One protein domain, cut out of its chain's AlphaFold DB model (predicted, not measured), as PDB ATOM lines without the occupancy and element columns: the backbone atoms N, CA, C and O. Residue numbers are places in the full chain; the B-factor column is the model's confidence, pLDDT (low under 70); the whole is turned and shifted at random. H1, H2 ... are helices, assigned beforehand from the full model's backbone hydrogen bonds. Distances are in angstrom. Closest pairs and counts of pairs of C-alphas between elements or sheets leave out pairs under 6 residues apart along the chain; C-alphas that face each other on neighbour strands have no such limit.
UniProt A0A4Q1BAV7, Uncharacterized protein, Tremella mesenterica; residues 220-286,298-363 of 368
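Overview. This is residues 220 to 286 and 298 to 363 of the 368 residues of an uncharacterized protein of Tremella mesenterica (UniProt A0A4Q1BAV7). Two long helices, H4 and H5, lie side by side as a nearly aligned hairpin, and H3 packs slantwise on both with its first part to make a loose three-helix bundle. H2 packs on H4 with its last residues near where H3 begins, the short H1 sits between the starts of H3 and H5, and the far end of H3 sticks out with residues 279 to 286. The printed part has 133 residues with five named helices, H1 to H5 in that order, and no named strand; its class is all helix. It is loose, with a radius of gyration of the C-alphas of 17.6 A, and spans 66 by 26 by 25 A, a length to which the free end adds: without it the body spans 54 by 26 by 20 A.

Arrangement. H1, residues 220 to 223, is apart from H2, residues 241 to 252. H1 only just touches H3, residues 260 to 281, with 3 pairs of C-alphas within 8 A; the closest C-alphas are those of Leu 222 and Ala 261, 5.4 A apart. H2 and H3 are close but not clearly touching. H2 touches residues 322 to 330 alone of H4, residues 309 to 333, at a steep tilt of 38 degrees, opposite ways; the closest C-alphas, of Leu 251 and Ala 326, are 4.9 A apart. H3, with residues 260 to 267 alone, touches H4 at a shallow tilt of 33 degrees, only just short of steep, opposite ways; the closest C-alphas, of Pro 260 and Ala 319, are 4.4 A apart. H4 and H5, residues 343 to 361, form a helical hairpin and touch at a shallow tilt of 3 degrees; the closest C-alphas, of Gln 324 and Val 345, are 5.2 A apart. H3 and H5 touch, running the same way, closest at the C-alphas of Val 271 and Leu 359, 5.9 A apart. H3, H4 and H5 are an up-and-down bundle, each running against the one before it. H1 only just touches H5, with 3 pairs of C-alphas within 8 A, the closest those of Val 221 and Asp 344 at 5.7 A. H2 and H5 are apart, as are H1 and H4. In H2, H3, H4 and H5 every O i to N i+4 pair is within hydrogen-bond range; H1 is too short for such a pair, and its 1 pair of O i and N i+3 is not within range.

Along the chain. H1 begins at C-alpha 220, (329.081, 164.327, 340.233). H2 is 16.1 A long from first to last C-alpha, H3 31.5 A, H4 36.3 A and H5 26.9 A. H4 begins at C-alpha 309, (306.343, 163.791, 325.893), and H5 ends at C-alpha 361, (309.714, 153.197, 327.734).

Size, cuts and confidence. The two C-alphas farthest apart, of His 235 and Val 284, are 66.2 A apart. Residues 287 to 297 are not printed, and C-alphas 286 and 298 are 23.8 A apart across the cut. The link from H1 to H2, residues 224 to 240, is long. The mean pLDDT of the printed part is 73.2, and 44 residues are under 70, among them residues 220 to 241, 280 to 286 and 334 to 343.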
ATOM      1  N   ASN A 220     327.824 163.590 340.103       69.75
ATOM      2  CA  ASN A 220     329.081 164.327 340.233       69.75
ATOM      3  C   ASN A 220     329.190 165.448 339.194       69.75
ATOM      4  O   ASN A 220     329.764 166.488 339.494       69.75
ATOM      5  N   VAL A 221     328.653 165.269 337.984       68.94
ATOM      6  CA  VAL A 221     328.710 166.304 336.938       68.94
ATOM      7  C   VAL A 221     327.671 167.398 337.157       68.94
ATOM      8  O   VAL A 221     327.992 168.579 337.019       68.94
ATOM      9  N   LEU A 222     326.455 167.019 337.554       68.75
ATOM     10  CA  LEU A 222     325.363 167.957 337.816       68.75
ATOM     11  C   LEU A 222     325.613 168.826 339.059       68.75
ATOM     12  O   LEU A 222     325.151 169.962 339.107       68.75
ATOM     13  N   SER A 223     326.348 168.311 340.050       66.81
ATOM     14  CA  SER A 223     326.678 169.035 341.290       66.81
ATOM     15  C   SER A 223     328.036 169.745 341.267       66.81
ATOM     16  O   SER A 223     328.303 170.576 342.136       66.81
ATOM     17  N   LYS A 224     328.906 169.450 340.290       60.47
ATOM     18  CA  LYS A 224     330.270 169.995 340.239       60.47
ATOM     19  C   LYS A 224     330.284 171.506 339.996       60.47
ATOM     20  O   LYS A 224     329.977 171.969 338.888       60.47
ATOM     21  N   SER A 225     330.817 172.243 340.971       50.62
ATOM     22  CA  SER A 225     331.663 173.400 340.666       50.62
ATOM     23  C   SER A 225     332.918 172.906 339.939       50.62
ATOM     24  O   SER A 225     333.433 171.816 340.218       50.62
ATOM     25  N   VAL A 226     333.392 173.651 338.944       51.56
ATOM     26  CA  VAL A 226     334.616 173.295 338.226       51.56
ATOM     27  C   VAL A 226     335.777 173.641 339.135       51.56
ATOM     28  O   VAL A 226     336.301 174.744 339.090       51.56
ATOM     29  N   ASN A 227     336.205 172.694 339.961       43.16
ATOM     30  CA  ASN A 227     337.495 172.822 340.618       43.16
ATOM     31  C   ASN A 227     338.573 172.547 339.562       43.16
ATOM     32  O   ASN A 227     338.696 171.389 339.139       43.16
ATOM     33  N   PRO A 228     339.332 173.563 339.102       48.66
ATOM     34  CA  PRO A 228     340.524 173.297 338.322       48.66
ATOM     35  C   PRO A 228     341.418 172.388 339.157       48.66
ATOM     36  O   PRO A 228     341.524 172.538 340.379       48.66
ATOM     37  N   THR A 229     342.022 171.400 338.509       44.53
ATOM     38  CA  THR A 229     342.968 170.508 339.168       44.53
ATOM     39  C   THR A 229     344.085 171.374 339.758       44.53
ATOM     40  O   THR A 229     344.817 172.032 339.017       44.53
ATOM     41  N   SER A 230     344.163 171.444 341.092       35.22
ATOM     42  CA  SER A 230     345.180 172.230 341.795       35.22
ATOM     43  C   SER A 230     346.567 171.807 341.303       35.22
ATOM     44  O   SER A 230     346.906 170.627 341.379       35.22
ATOM     45  N   GLY A 231     347.342 172.753 340.764       38.62
ATOM     46  CA  GLY A 231     348.741 172.536 340.375       38.62
ATOM     47  C   GLY A 231     349.067 172.581 338.877       38.62
ATOM     48  O   GLY A 231     350.249 172.565 338.542       38.62
ATOM     49  N   MET A 232     348.098 172.701 337.961       38.69
ATOM     50  CA  MET A 232     348.427 172.998 336.557       38.69
ATOM     51  C   MET A 232     348.694 174.497 336.373       38.69
ATOM     52  O   MET A 232     347.784 175.293 336.147       38.69
ATOM     53  N   ASN A 233     349.969 174.881 336.463       37.12
ATOM     54  CA  ASN A 233     350.448 176.175 335.983       37.12
ATOM     55  C   ASN A 233     350.259 176.232 334.461       37.12
ATOM     56  O   ASN A 233     351.073 175.719 333.695       37.12
ATOM     57  N   LEU A 234     349.161 176.834 334.015       43.97
ATOM     58  CA  LEU A 234     348.945 177.137 332.608       43.97
ATOM     59  C   LEU A 234     349.881 178.273 332.184       43.97
ATOM     60  O   LEU A 234     349.992 179.290 332.866       43.97
ATOM     61  N   HIS A 235     350.507 178.110 331.018       42.88
ATOM     62  CA  HIS A 235     351.514 178.999 330.416       42.88
ATOM     63  C   HIS A 235     351.113 180.489 330.254       42.88
ATOM     64  O   HIS A 235     351.919 181.268 329.754       42.88
ATOM     65  N   ILE A 236     349.884 180.895 330.608       44.38
ATOM     66  CA  ILE A 236     349.305 182.229 330.327       44.38
ATOM     67  C   ILE A 236     348.667 182.885 331.573       44.38
ATOM     68  O   ILE A 236     348.119 183.980 331.498       44.38
ATOM     69  N   GLY A 237     348.790 182.270 332.749       53.38
ATOM     70  CA  GLY A 237     348.309 182.845 334.005       53.38
ATOM     71  C   GLY A 237     347.440 181.882 334.802       53.38
ATOM     72  O   GLY A 237     346.866 180.926 334.277       53.38
ATOM     73  N   THR A 238     347.369 182.133 336.104       57.66
ATOM     74  CA  THR A 238     346.587 181.359 337.066       57.66
ATOM     75  C   THR A 238     345.102 181.688 336.929       57.66
ATOM     76  O   THR A 238     344.630 182.706 337.429       57.66
ATOM     77  N   TRP A 239     344.346 180.809 336.267       61.25
ATOM     78  CA  TRP A 239     342.883 180.846 336.305       61.25
ATOM     79  C   TRP A 239     342.410 180.493 337.713       61.25
ATOM     80  O   TRP A 239     342.700 179.404 338.215       61.25
ATOM     81  N   LYS A 240     341.679 181.398 338.372       69.62
ATOM     82  CA  LYS A 240     341.066 181.083 339.666       69.62
ATOM     83  C   LYS A 240     339.823 180.235 339.422       69.62
ATOM     84  O   LYS A 240     339.095 180.462 338.460       69.62
ATOM     85  N   THR A 241     339.517 179.321 340.341       68.00
ATOM     86  CA  THR A 241     338.283 178.510 340.333       68.00
ATOM     87  C   THR A 241     337.033 179.351 340.054       68.00
ATOM     88  O   THR A 241     336.202 178.971 339.241       68.00
ATOM     89  N   LYS A 242     336.951 180.550 340.651       74.00
ATOM     90  CA  LYS A 242     335.831 181.482 340.451       74.00
ATOM     91  C   LYS A 242     335.668 181.939 338.997       74.00
ATOM     92  O   LYS A 242     334.539 182.039 338.532       74.00
ATOM     93  N   ASP A 243     336.767 182.186 338.288       77.56
ATOM     94  CA  ASP A 243     336.737 182.648 336.895       77.56
ATOM     95  C   ASP A 243     336.281 181.511 335.968       77.56
ATOM     96  O   ASP A 243     335.496 181.712 335.041       77.56
ATOM     97  N   VAL A 244     336.726 180.289 336.271       75.38
ATOM     98  CA  VAL A 244     336.329 179.064 335.567       75.38
ATOM     99  C   VAL A 244     334.845 178.756 335.793       75.38
ATOM    100  O   VAL A 244     334.127 178.456 334.839       75.38
ATOM    101  N   ASP A 245     334.361 178.887 337.029       74.81
ATOM    102  CA  ASP A 245     332.946 178.718 337.372       74.81
ATOM    103  C   ASP A 245     332.064 179.792 336.723       74.81
ATOM    104  O   ASP A 245     330.976 179.489 336.227       74.81
ATOM    105  N   GLN A 246     332.533 181.043 336.670       80.50
ATOM    106  CA  GLN A 246     331.819 182.128 336.001       80.50
ATOM    107  C   GLN A 246     331.739 181.896 334.489       80.50
ATOM    108  O   GLN A 246     330.663 182.041 333.908       80.50
ATOM    109  N   LEU A 247     332.839 181.468 333.861       81.69
ATOM    110  CA  LEU A 247     332.857 181.081 332.452       81.69
ATOM    111  C   LEU A 247     331.915 179.899 332.187       81.69
ATOM    112  O   LEU A 247     331.136 179.951 331.236       81.69
ATOM    113  N   LYS A 248     331.933 178.864 333.038       80.75
ATOM    114  CA  LYS A 248     330.988 177.742 332.938       80.75
ATOM    115  C   LYS A 248     329.552 178.242 333.008       80.75
ATOM    116  O   LYS A 248     328.766 177.911 332.129       80.75
ATOM    117  N   SER A 249     329.214 179.049 334.014       81.69
ATOM    118  CA  SER A 249     327.852 179.559 334.197       81.69
ATOM    119  C   SER A 249     327.404 180.440 333.029       81.69
ATOM    120  O   SER A 249     326.227 180.413 332.672       81.69
ATOM    121  N   PHE A 250     328.317 181.210 332.434       84.50
ATOM    122  CA  PHE A 250     328.048 182.018 331.246       84.50
ATOM    123  C   PHE A 250     327.770 181.143 330.016       84.50
ATOM    124  O   PHE A 250     326.777 181.346 329.320       84.50
ATOM    125  N   LEU A 251     328.619 180.140 329.768       83.06
ATOM    126  CA  LEU A 251     328.458 179.213 328.646       83.06
ATOM    127  C   LEU A 251     327.224 178.320 328.807       83.06
ATOM    128  O   LEU A 251     326.518 178.071 327.834       83.06
ATOM    129  N   GLU A 252     326.938 177.866 330.026       85.25
ATOM    130  CA  GLU A 252     325.748 177.083 330.353       85.25
ATOM    131  C   GLU A 252     324.479 177.921 330.141       85.25
ATOM    132  O   GLU A 252     323.569 177.497 329.429       85.25
ATOM    133  N   GLY A 253     324.442 179.151 330.659       84.94
ATOM    134  CA  GLY A 253     323.285 180.035 330.540       84.94
ATOM    135  C   GLY A 253     322.027 179.466 331.208       84.94
ATOM    136  O   GLY A 253     322.094 178.709 332.177       84.94
ATOM    137  N   THR A 254     320.860 179.854 330.694       86.94
ATOM    138  CA  THR A 254     319.553 179.393 331.185       86.94
ATOM    139  C   THR A 254     318.644 178.997 330.030       86.94
ATOM    140  O   THR A 254     318.657 179.637 328.982       86.94
ATOM    141  N   MET A 255     317.808 177.990 330.255       82.50
ATOM    142  CA  MET A 255     316.778 177.501 329.347       82.50
ATOM    143  C   MET A 255     315.444 177.498 330.088       82.50
ATOM    144  O   MET A 255     315.360 176.934 331.174       82.50
ATOM    145  N   ILE A 256     314.421 178.161 329.539       82.88
ATOM    146  CA  ILE A 256     313.099 178.289 330.187       82.88
ATOM    147  C   ILE A 256     313.254 178.750 331.653       82.88
ATOM    148  O   ILE A 256     312.732 178.150 332.580       82.88
ATOM    149  N   LYS A 257     314.067 179.791 331.891       84.31
ATOM    150  CA  LYS A 257     314.373 180.338 333.235       84.31
ATOM    151  C   LYS A 257     315.077 179.366 334.204       84.31
ATOM    152  O   LYS A 257     315.323 179.728 335.353       84.31
ATOM    153  N   HIS A 258     315.472 178.175 333.756       83.62
ATOM    154  CA  HIS A 258     316.156 177.168 334.563       83.62
ATOM    155  C   HIS A 258     317.565 176.879 334.046       83.62
ATOM    156  O   HIS A 258     317.877 177.056 332.869       83.62
ATOM    157  N   LYS A 259     318.452 176.427 334.935       86.81
ATOM    158  CA  LYS A 259     319.766 175.934 334.515       86.81
ATOM    159  C   LYS A 259     319.613 174.566 333.839       86.81
ATOM    160  O   LYS A 259     318.878 173.732 334.369       86.81
ATOM    161  N   PRO A 260     320.332 174.289 332.742       88.31
ATOM    162  CA  PRO A 260     320.422 172.962 332.137       88.31
ATOM    163  C   PRO A 260     320.644 171.816 333.137       88.31
ATOM    164  O   PRO A 260     319.946 170.806 333.071       88.31
ATOM    165  N   ALA A 261     321.536 171.984 334.125       85.62
ATOM    166  CA  ALA A 261     321.745 170.973 335.170       85.62
ATOM    167  C   ALA A 261     320.479 170.687 335.999       85.62
ATOM    168  O   ALA A 261     320.215 169.543 336.370       85.62
ATOM    169  N   HIS A 262     319.669 171.717 336.253       85.94
ATOM    170  CA  HIS A 262     318.408 171.583 336.977       85.94
ATOM    171  C   HIS A 262     317.351 170.854 336.138       85.94
ATOM    172  O   HIS A 262     316.639 170.010 336.672       85.94
ATOM    173  N   ILE A 263     317.297 171.114 334.827       88.38
ATOM    174  CA  ILE A 263     316.394 170.413 333.901       88.38
ATOM    175  C   ILE A 263     316.730 168.919 333.852       88.38
ATOM    176  O   ILE A 263     315.828 168.095 333.965       88.38
ATOM    177  N   LEU A 264     318.013 168.551 333.749       88.88
ATOM    178  CA  LEU A 264     318.411 167.138 333.750       88.88
ATOM    179  C   LEU A 264     318.105 166.444 335.081       88.88
ATOM    180  O   LEU A 264     317.609 165.321 335.077       88.88
ATOM    181  N   ALA A 265     318.330 167.117 336.214       86.62
ATOM    182  CA  ALA A 265     317.937 166.587 337.518       86.62
ATOM    183  C   ALA A 265     316.414 166.382 337.609       86.62
ATOM    184  O   ALA A 265     315.952 165.348 338.092       86.62
ATOM    185  N   ALA A 266     315.633 167.337 337.099       86.31
ATOM    186  CA  ALA A 266     314.180 167.248 337.059       86.31
ATOM    187  C   ALA A 266     313.673 166.155 336.108       86.31
ATOM    188  O   ALA A 266     312.655 165.526 336.382       86.31
ATOM    189  N   ALA A 267     314.398 165.876 335.029       87.69
ATOM    190  CA  ALA A 267     314.103 164.776 334.123       87.69
ATOM    191  C   ALA A 267     314.372 163.405 334.750       87.69
ATOM    192  O   ALA A 267     313.537 162.514 334.632       87.69
ATOM    193  N   SER A 268     315.471 163.243 335.495       87.25
ATOM    194  CA  SER A 268     315.693 162.025 336.289       87.25
ATOM    195  C   SER A 268     314.588 161.806 337.328       87.25
ATOM    196  O   SER A 268     314.138 160.681 337.527       87.25
ATOM    197  N   ASN A 269     314.125 162.883 337.970       86.25
ATOM    198  CA  ASN A 269     313.005 162.834 338.911       86.25
ATOM    199  C   ASN A 269     311.682 162.466 338.218       86.25
ATOM    200  O   ASN A 269     310.894 161.709 338.774       86.25
ATOM    201  N   GLU A 270     311.443 162.985 337.011       86.50
ATOM    202  CA  GLU A 270     310.255 162.672 336.212       86.50
ATOM    203  C   GLU A 270     310.228 161.195 335.799       86.50
ATOM    204  O   GLU A 270     309.196 160.550 335.950       86.50
ATOM    205  N   VAL A 271     311.366 160.632 335.382       85.75
ATOM    206  CA  VAL A 271     311.506 159.192 335.108       85.75
ATOM    207  C   VAL A 271     311.177 158.358 336.344       85.75
ATOM    208  O   VAL A 271     310.338 157.468 336.270       85.75
ATOM    209  N   ALA A 272     311.781 158.673 337.494       83.69
ATOM    210  CA  ALA A 272     311.525 157.940 338.734       83.69
ATOM    211  C   ALA A 272     310.043 158.004 339.148       83.69
ATOM    212  O   ALA A 272     309.479 157.011 339.602       83.69
ATOM    213  N   ARG A 273     309.395 159.160 338.952       82.94
ATOM    214  CA  ARG A 273     307.958 159.342 339.194       82.94
ATOM    215  C   ARG A 273     307.111 158.470 338.265       82.94
ATOM    216  O   ARG A 273     306.150 157.863 338.727       82.94
ATOM    217  N   GLN A 274     307.436 158.424 336.973       80.19
ATOM    218  CA  GLN A 274     306.702 157.622 335.989       80.19
ATOM    219  C   GLN A 274     306.877 156.117 336.231       80.19
ATOM    220  O   GLN A 274     305.894 155.386 336.210       80.19
ATOM    221  N   GLU A 275     308.097 155.664 336.535       80.25
ATOM    222  CA  GLU A 275     308.376 154.269 336.908       80.25
ATOM    223  C   GLU A 275     307.588 153.843 338.157       80.25
ATOM    224  O   GLU A 275     307.113 152.713 338.233       80.25
ATOM    225  N   GLU A 276     307.432 154.733 339.141       76.75
ATOM    226  CA  GLU A 276     306.663 154.442 340.354       76.75
ATOM    227  C   GLU A 276     305.153 154.388 340.089       76.75
ATOM    228  O   GLU A 276     304.475 153.489 340.581       76.75
ATOM    229  N   LEU A 277     304.627 155.296 339.264       74.25
ATOM    230  CA  LEU A 277     303.224 155.246 338.847       74.25
ATOM    231  C   LEU A 277     302.901 153.973 338.058       74.25
ATOM    232  O   LEU A 277     301.868 153.359 338.308       74.25
ATOM    233  N   ALA A 278     303.799 153.538 337.172       68.94
ATOM    234  CA  ALA A 278     303.626 152.300 336.416       68.94
ATOM    235  C   ALA A 278     303.543 151.062 337.333       68.94
ATOM    236  O   ALA A 278     302.734 150.171 337.093       68.94
ATOM    237  N   LYS A 279     304.316 151.024 338.430       70.69
ATOM    238  CA  LYS A 279     304.217 149.952 339.441       70.69
ATOM    239  C   LYS A 279     302.905 149.991 340.226       70.69
ATOM    240  O   LYS A 279     302.438 148.951 340.679       70.69
ATOM    241  N   GLN A 280     302.329 151.178 340.420       63.25
ATOM    242  CA  GLN A 280     301.054 151.343 341.121       63.25
ATOM    243  C   GLN A 280     299.850 150.976 340.243       63.25
ATOM    244  O   GLN A 280     298.863 150.480 340.774       63.25
ATOM    245  N   GLU A 281     299.922 151.138 338.917       54.84
ATOM    246  CA  GLU A 281     298.861 150.689 337.996       54.84
ATOM    247  C   GLU A 281     298.721 149.151 337.924       54.84
ATOM    248  O   GLU A 281     297.641 148.652 337.609       54.84
ATOM    249  N   GLU A 282     299.756 148.384 338.294       51.88
ATOM    250  CA  GLU A 282     299.701 146.913 338.399       51.88
ATOM    251  C   GLU A 282     299.170 146.392 339.754       51.88
ATOM    252  O   GLU A 282     298.886 145.198 339.887       51.88
ATOM    253  N   ALA A 283     298.979 147.254 340.760       43.28
ATOM    254  CA  ALA A 283     298.526 146.864 342.097       43.28
ATOM    255  C   ALA A 283     297.210 147.565 342.486       43.28
ATOM    256  O   ALA A 283     297.138 148.782 342.625       43.28
ATOM    257  N   VAL A 284     296.154 146.770 342.703       45.81
ATOM    258  CA  VAL A 284     294.828 147.220 343.162       45.81
ATOM    259  C   VAL A 284     294.947 148.121 344.403       45.81
ATOM    260  O   VAL A 284     295.531 147.729 345.410       45.81
ATOM    261  N   THR A 285     294.348 149.312 344.299       49.62
ATOM    262  CA  THR A 285     294.198 150.389 345.298       49.62
ATOM    263  C   THR A 285     294.362 149.993 346.768       49.62
ATOM    264  O   THR A 285     293.532 149.256 347.299       49.62
ATOM    265  N   PHE A 286     295.303 150.651 347.452       33.28
ATOM    266  CA  PHE A 286     295.229 150.943 348.888       33.28
ATOM    267  C   PHE A 286     295.669 152.391 349.179       33.28
ATOM    268  O   PHE A 286     296.444 152.966 348.412       33.28
ATOM    269  N   LYS A 298     310.775 167.032 345.120       67.12
ATOM    270  CA  LYS A 298     311.805 167.282 344.099       67.12
ATOM    271  C   LYS A 298     311.171 167.746 342.781       67.12
ATOM    272  O   LYS A 298     310.218 167.112 342.330       67.12
ATOM    273  N   PRO A 299     311.692 168.813 342.148       77.94
ATOM    274  CA  PRO A 299     311.145 169.313 340.892       77.94
ATOM    275  C   PRO A 299     311.254 168.244 339.803       77.94
ATOM    276  O   PRO A 299     312.302 167.616 339.649       77.94
ATOM    277  N   THR A 300     310.167 168.039 339.067       85.81
ATOM    278  CA  THR A 300     310.078 167.228 337.848       85.81
ATOM    279  C   THR A 300     309.925 168.111 336.610       85.81
ATOM    280  O   THR A 300     309.610 169.294 336.746       85.81
ATOM    281  N   LEU A 301     310.111 167.569 335.401       86.38
ATOM    282  CA  LEU A 301     309.929 168.342 334.159       86.38
ATOM    283  C   LEU A 301     308.554 169.014 334.089       86.38
ATOM    284  O   LEU A 301     308.472 170.210 333.819       86.38
ATOM    285  N   THR A 302     307.502 168.278 334.446       85.06
ATOM    286  CA  THR A 302     306.133 168.800 334.510       85.06
ATOM    287  C   THR A 302     306.019 169.955 335.510       85.06
ATOM    288  O   THR A 302     305.433 170.985 335.199       85.06
ATOM    289  N   SER A 303     306.657 169.856 336.684       85.00
ATOM    290  CA  SER A 303     306.664 170.957 337.666       85.00
ATOM    291  C   SER A 303     307.448 172.199 337.216       85.00
ATOM    292  O   SER A 303     307.237 173.283 337.751       85.00
ATOM    293  N   LEU A 304     308.344 172.050 336.232       85.38
ATOM    294  CA  LEU A 304     309.056 173.157 335.587       85.38
ATOM    295  C   LEU A 304     308.264 173.756 334.407       85.38
ATOM    296  O   LEU A 304     308.790 174.610 333.695       85.38
ATOM    297  N   GLY A 305     307.024 173.308 334.171       84.75
ATOM    298  CA  GLY A 305     306.194 173.735 333.040       84.75
ATOM    299  C   GLY A 305     306.604 173.120 331.697       84.75
ATOM    300  O   GLY A 305     306.208 173.626 330.651       84.75
ATOM    301  N   ILE A 306     307.414 172.054 331.706       86.44
ATOM    302  CA  ILE A 306     307.785 171.292 330.506       86.44
ATOM    303  C   ILE A 306     306.821 170.110 330.398       86.44
ATOM    304  O   ILE A 306     307.063 169.009 330.908       86.44
ATOM    305  N   GLU A 307     305.691 170.384 329.765       84.19
ATOM    306  CA  GLU A 307     304.606 169.434 329.546       84.19
ATOM    307  C   GLU A 307     304.717 168.802 328.154       84.19
ATOM    308  O   GLU A 307     305.253 169.410 327.236       84.19
ATOM    309  N   GLY A 308     304.208 167.580 327.987       82.62
ATOM    310  CA  GLY A 308     304.228 166.876 326.702       82.62
ATOM    311  C   GLY A 308     305.483 166.028 326.477       82.62
ATOM    312  O   GLY A 308     306.616 166.455 326.675       82.62
ATOM    313  N   HIS A 309     305.278 164.790 326.024       83.19
ATOM    314  CA  HIS A 309     306.343 163.791 325.893       83.19
ATOM    315  C   HIS A 309     307.483 164.231 324.954       83.19
ATOM    316  O   HIS A 309     308.660 164.152 325.308       83.19
ATOM    317  N   ASN A 310     307.143 164.745 323.768       85.50
ATOM    318  CA  ASN A 310     308.143 165.201 322.798       85.50
ATOM    319  C   ASN A 310     308.918 166.426 323.296       85.50
ATOM    320  O   ASN A 310     310.130 166.501 323.091       85.50
ATOM    321  N   ASP A 311     308.241 167.349 323.978       86.06
ATOM    322  CA  ASP A 311     308.868 168.548 324.530       86.06
ATOM    323  C   ASP A 311     309.810 168.179 325.682       86.06
ATOM    324  O   ASP A 311     310.933 168.679 325.734       86.06
ATOM    325  N   GLN A 312     309.433 167.223 326.540       88.31
ATOM    326  CA  GLN A 312     310.309 166.666 327.579       88.31
ATOM    327  C   GLN A 312     311.582 166.046 326.988       88.31
ATOM    328  O   GLN A 312     312.686 166.397 327.410       88.31
ATOM    329  N   LEU A 313     311.454 165.181 325.974       86.81
ATOM    330  CA  LEU A 313     312.606 164.580 325.292       86.81
ATOM    331  C   LEU A 313     313.499 165.639 324.636       86.81
ATOM    332  O   LEU A 313     314.724 165.585 324.761       86.81
ATOM    333  N   GLN A 314     312.906 166.614 323.945       86.38
ATOM    334  CA  GLN A 314     313.660 167.698 323.320       86.38
ATOM    335  C   GLN A 314     314.402 168.527 324.371       86.38
ATOM    336  O   GLN A 314     315.571 168.868 324.177       86.38
ATOM    337  N   MET A 315     313.762 168.808 325.505       88.31
ATOM    338  CA  MET A 315     314.351 169.645 326.543       88.31
ATOM    339  C   MET A 315     315.497 168.957 327.279       88.31
ATOM    340  O   MET A 315     316.509 169.598 327.557       88.31
ATOM    341  N   VAL A 316     315.405 167.641 327.493       87.44
ATOM    342  CA  VAL A 316     316.516 166.818 327.999       87.44
ATOM    343  C   VAL A 316     317.717 166.877 327.052       87.44
ATOM    344  O   VAL A 316     318.831 167.174 327.492       87.44
ATOM    345  N   LYS A 317     317.500 166.681 325.745       86.31
ATOM    346  CA  LYS A 317     318.568 166.731 324.729       86.31
ATOM    347  C   LYS A 317     319.236 168.102 324.656       86.31
ATOM    348  O   LYS A 317     320.465 168.206 324.634       86.31
ATOM    349  N   MET A 318     318.441 169.172 324.667       85.00
ATOM    350  CA  MET A 318     318.960 170.539 324.636       85.00
ATOM    351  C   MET A 318     319.744 170.880 325.912       85.00
ATOM    352  O   MET A 318     320.840 171.437 325.821       85.00
ATOM    353  N   ALA A 319     319.237 170.504 327.092       86.62
ATOM    354  CA  ALA A 319     319.912 170.742 328.367       86.62
ATOM    355  C   ALA A 319     321.245 169.982 328.452       86.62
ATOM    356  O   ALA A 319     322.272 170.554 328.824       86.62
ATOM    357  N   SER A 320     321.255 168.716 328.029       86.94
ATOM    358  CA  SER A 320     322.473 167.915 327.901       86.94
ATOM    359  C   SER A 320     323.489 168.570 326.967       86.94
ATOM    360  O   SER A 320     324.625 168.828 327.370       86.94
ATOM    361  N   THR A 321     323.078 168.928 325.749       83.31
ATOM    362  CA  THR A 321     323.951 169.574 324.756       83.31
ATOM    363  C   THR A 321     324.565 170.862 325.301       83.31
ATOM    364  O   THR A 321     325.765 171.109 325.143       83.31
ATOM    365  N   ARG A 322     323.769 171.670 326.011       83.44
ATOM    366  CA  ARG A 322     324.226 172.925 326.612       83.44
ATOM    367  C   ARG A 322     325.282 172.700 327.696       83.44
ATOM    368  O   ARG A 322     326.287 173.411 327.719       83.44
ATOM    369  N   LEU A 323     325.107 171.688 328.548       84.19
ATOM    370  CA  LEU A 323     326.110 171.316 329.552       84.19
ATOM    371  C   LEU A 323     327.385 170.766 328.920       84.19
ATOM    372  O   LEU A 323     328.480 171.146 329.331       84.19
ATOM    373  N   GLN A 324     327.265 169.907 327.905       81.81
ATOM    374  CA  GLN A 324     328.422 169.387 327.176       81.81
ATOM    375  C   GLN A 324     329.241 170.532 326.566       81.81
ATOM    376  O   GLN A 324     330.463 170.566 326.728       81.81
ATOM    377  N   LEU A 325     328.570 171.499 325.930       80.19
ATOM    378  CA  LEU A 325     329.205 172.686 325.363       80.19
ATOM    379  C   LEU A 325     329.904 173.525 326.436       80.19
ATOM    380  O   LEU A 325     331.036 173.949 326.223       80.19
ATOM    381  N   ALA A 326     329.269 173.745 327.590       81.12
ATOM    382  CA  ALA A 326     329.866 174.510 328.683       81.12
ATOM    383  C   ALA A 326     331.130 173.829 329.232       81.12
ATOM    384  O   ALA A 326     332.170 174.473 329.372       81.12
ATOM    385  N   HIS A 327     331.078 172.515 329.468       77.25
ATOM    386  CA  HIS A 327     332.237 171.739 329.913       77.25
ATOM    387  C   HIS A 327     333.374 171.744 328.879       77.25
ATOM    388  O   HIS A 327     334.543 171.895 329.241       77.25
ATOM    389  N   TRP A 328     333.048 171.613 327.592       74.81
ATOM    390  CA  TRP A 328     334.030 171.668 326.509       74.81
ATOM    391  C   TRP A 328     334.636 173.066 326.326       74.81
ATOM    392  O   TRP A 328     335.853 173.203 326.182       74.81
ATOM    393  N   GLY A 329     333.804 174.108 326.354       73.69
ATOM    394  CA  GLY A 329     334.223 175.493 326.168       73.69
ATOM    395  C   GLY A 329     335.166 175.950 327.275       73.69
ATOM    396  O   GLY A 329     336.211 176.523 326.980       73.69
ATOM    397  N   VAL A 330     334.870 175.598 328.531       75.06
ATOM    398  CA  VAL A 330     335.772 175.856 329.662       75.06
ATOM    399  C   VAL A 330     337.137 175.212 329.433       75.06
ATOM    400  O   VAL A 330     338.143 175.914 329.486       75.06
ATOM    401  N   LYS A 331     337.180 173.909 329.118       72.50
ATOM    402  CA  LYS A 331     338.440 173.181 328.874       72.50
ATOM    403  C   LYS A 331     339.255 173.775 327.731       72.50
ATOM    404  O   LYS A 331     340.459 173.969 327.867       72.50
ATOM    405  N   SER A 332     338.580 174.134 326.642       69.62
ATOM    406  CA  SER A 332     339.199 174.769 325.476       69.62
ATOM    407  C   SER A 332     339.845 176.111 325.829       69.62
ATOM    408  O   SER A 332     340.961 176.392 325.394       69.62
ATOM    409  N   VAL A 333     339.173 176.928 326.649       71.00
ATOM    410  CA  VAL A 333     339.675 178.242 327.080       71.00
ATOM    411  C   VAL A 333     340.862 178.107 328.031       71.00
ATOM    412  O   VAL A 333     341.869 178.791 327.846       71.00
ATOM    413  N   ILE A 334     340.794 177.187 328.995       67.88
ATOM    414  CA  ILE A 334     341.909 176.939 329.921       67.88
ATOM    415  C   ILE A 334     343.037 176.120 329.279       67.88
ATOM    416  O   ILE A 334     343.987 175.775 329.962       67.88
ATOM    417  N   ARG A 335     342.970 175.809 327.976       60.75
ATOM    418  CA  ARG A 335     343.974 175.022 327.238       60.75
ATOM    419  C   ARG A 335     344.319 173.674 327.886       60.75
ATOM    420  O   ARG A 335     345.361 173.099 327.577       60.75
ATOM    421  N   GLU A 336     343.435 173.136 328.725       56.88
ATOM    422  CA  GLU A 336     343.408 171.695 328.934       56.88
ATOM    423  C   GLU A 336     343.032 171.111 327.577       56.88
ATOM    424  O   GLU A 336     342.020 171.516 327.001       56.88
ATOM    425  N   THR A 337     343.878 170.243 327.019       48.72
ATOM    426  CA  THR A 337     343.702 169.685 325.675       48.72
ATOM    427  C   THR A 337     342.223 169.343 325.469       48.72
ATOM    428  O   THR A 337     341.695 168.548 326.254       48.72
ATOM    429  N   PRO A 338     341.524 169.979 324.505       44.41
ATOM    430  CA  PRO A 338     340.070 169.938 324.422       44.41
ATOM    431  C   PRO A 338     339.666 168.579 323.884       44.41
ATOM    432  O   PRO A 338     339.398 168.398 322.698       44.41
ATOM    433  N   MET A 339     339.686 167.579 324.749       53.53
ATOM    434  CA  MET A 339     339.277 166.260 324.360       53.53
ATOM    435  C   MET A 339     337.780 166.159 324.621       53.53
ATOM    436  O   MET A 339     337.295 166.269 325.750       53.53
ATOM    437  N   TRP A 340     337.043 165.903 323.542       48.12
ATOM    438  CA  TRP A 340     335.650 165.447 323.548       48.12
ATOM    439  C   TRP A 340     335.440 164.179 324.399       48.12
ATOM    440  O   TRP A 340     334.303 163.751 324.578       48.12
ATOM    441  N   ASP A 341     336.532 163.609 324.926       50.47
ATOM    442  CA  ASP A 341     336.591 162.476 325.839       50.47
ATOM    443  C   ASP A 341     336.662 162.833 327.338       50.47
ATOM    444  O   ASP A 341     336.886 161.983 328.201       50.47
ATOM    445  N   SER A 342     336.454 164.107 327.658       65.31
ATOM    446  CA  SER A 342     336.244 164.589 329.013       65.31
ATOM    447  C   SER A 342     335.225 163.714 329.759       65.31
ATOM    448  O   SER A 342     334.068 163.650 329.349       65.31
ATOM    449  N   SER A 343     335.628 163.104 330.882       66.62
ATOM    450  CA  SER A 343     334.757 162.251 331.713       66.62
ATOM    451  C   SER A 343     333.389 162.879 331.988       66.62
ATOM    452  O   SER A 343     332.368 162.216 331.873       66.62
ATOM    453  N   ASP A 344     333.363 164.187 332.252       73.12
ATOM    454  CA  ASP A 344     332.129 164.916 332.531       73.12
ATOM    455  C   ASP A 344     331.174 164.945 331.315       73.12
ATOM    456  O   ASP A 344     329.966 164.802 331.476       73.12
ATOM    457  N   VAL A 345     331.709 165.065 330.092       75.25
ATOM    458  CA  VAL A 345     330.919 165.092 328.846       75.25
ATOM    459  C   VAL A 345     330.311 163.715 328.573       75.25
ATOM    460  O   VAL A 345     329.151 163.635 328.178       75.25
ATOM    461  N   PHE A 346     331.048 162.630 328.834       71.88
ATOM    462  CA  PHE A 346     330.490 161.279 328.725       71.88
ATOM    463  C   PHE A 346     329.379 161.010 329.715       71.88
ATOM    464  O   PHE A 346     328.347 160.479 329.323       71.88
ATOM    465  N   CYS A 347     329.562 161.391 330.974       76.44
ATOM    466  CA  CYS A 347     328.548 161.142 331.988       76.44
ATOM    467  C   CYS A 347     327.261 161.923 331.716       76.44
ATOM    468  O   CYS A 347     326.181 161.387 331.937       76.44
ATOM    469  N   ILE A 348     327.358 163.153 331.192       80.56
ATOM    470  CA  ILE A 348     326.179 163.911 330.741       80.56
ATOM    471  C   ILE A 348     325.449 163.157 329.620       80.56
ATOM    472  O   ILE A 348     324.227 163.064 329.647       80.56
ATOM    473  N   ARG A 349     326.185 162.577 328.666       76.81
ATOM    474  CA  ARG A 349     325.601 161.806 327.555       76.81
ATOM    475  C   ARG A 349     324.971 160.494 328.001       76.81
ATOM    476  O   ARG A 349     323.900 160.141 327.522       76.81
ATOM    477  N   GLU A 350     325.629 159.761 328.897       76.75
ATOM    478  CA  GLU A 350     325.083 158.519 329.452       76.75
ATOM    479  C   GLU A 350     323.780 158.806 330.203       76.75
ATOM    480  O   GLU A 350     322.795 158.105 329.982       76.75
ATOM    481  N   LEU A 351     323.752 159.893 330.984       83.06
ATOM    482  CA  LEU A 351     322.553 160.369 331.667       83.06
ATOM    483  C   LEU A 351     321.441 160.757 330.684       83.06
ATOM    484  O   LEU A 351     320.302 160.346 330.864       83.06
ATOM    485  N   GLU A 352     321.749 161.550 329.654       87.56
ATOM    486  CA  GLU A 352     320.777 161.948 328.629       87.56
ATOM    487  C   GLU A 352     320.130 160.728 327.977       87.56
ATOM    488  O   GLU A 352     318.905 160.664 327.876       87.56
ATOM    489  N   ARG A 353     320.953 159.759 327.558       83.19
ATOM    490  CA  ARG A 353     320.484 158.521 326.942       83.19
ATOM    491  C   ARG A 353     319.584 157.746 327.899       83.19
ATOM    492  O   ARG A 353     318.476 157.406 327.509       83.19
ATOM    493  N   GLU A 354     320.031 157.519 329.134       83.25
ATOM    494  CA  GLU A 354     319.253 156.796 330.148       83.25
ATOM    495  C   GLU A 354     317.895 157.464 330.402       83.25
ATOM    496  O   GLU A 354     316.866 156.794 330.398       83.25
ATOM    497  N   ILE A 355     317.873 158.791 330.567       85.12
ATOM    498  CA  ILE A 355     316.637 159.553 330.763       85.12
ATOM    499  C   ILE A 355     315.731 159.435 329.534       85.12
ATOM    500  O   ILE A 355     314.546 159.154 329.681       85.12
ATOM    501  N   CYS A 356     316.260 159.637 328.324       85.50
ATOM    502  CA  CYS A 356     315.459 159.584 327.099       85.50
ATOM    503  C   CYS A 356     314.881 158.186 326.853       85.50
ATOM    504  O   CYS A 356     313.701 158.071 326.525       85.50
ATOM    505  N   GLU A 357     315.686 157.133 327.018       84.38
ATOM    506  CA  GLU A 357     315.249 155.741 326.873       84.38
ATOM    507  C   GLU A 357     314.123 155.434 327.859       84.38
ATOM    508  O   GLU A 357     313.083 154.917 327.454       84.38
ATOM    509  N   ARG A 358     314.283 155.841 329.123       83.56
ATOM    510  CA  ARG A 358     313.291 155.581 330.169       83.56
ATOM    511  C   ARG A 358     312.013 156.396 330.025       83.56
ATOM    512  O   ARG A 358     310.933 155.842 330.193       83.56
ATOM    513  N   LEU A 359     312.108 157.674 329.653       83.81
ATOM    514  CA  LEU A 359     310.931 158.485 329.313       83.81
ATOM    515  C   LEU A 359     310.165 157.878 328.130       83.81
ATOM    516  O   LEU A 359     308.940 157.938 328.101       83.81
ATOM    517  N   THR A 360     310.875 157.285 327.163       83.19
ATOM    518  CA  THR A 360     310.261 156.605 326.009       83.19
ATOM    519  C   THR A 360     309.611 155.279 326.412       83.19
ATOM    520  O   THR A 360     308.519 154.975 325.941       83.19
ATOM    521  N   SER A 361     310.245 154.494 327.290       78.38
ATOM    522  CA  SER A 361     309.714 153.197 327.734       78.38
ATOM    523  C   SER A 361     308.576 153.309 328.744       78.38
ATOM    524  O   SER A 361     307.763 152.399 328.833       78.38
ATOM    525  N   ALA A 362     308.513 154.402 329.507       64.94
ATOM    526  CA  ALA A 362     307.468 154.647 330.496       64.94
ATOM    527  C   ALA A 362     306.150 155.160 329.880       64.94
ATOM    528  O   ALA A 362     305.255 155.585 330.608       64.94
ATOM    529  N   LEU A 363     306.018 155.135 328.548       60.06
ATOM    530  CA  LEU A 363     304.767 155.468 327.881       60.06
ATOM    531  C   LEU A 363     303.708 154.414 328.254       60.06
ATOM    532  O   LEU A 363     303.906 153.235 327.949       60.06
TER     533      LEU A 363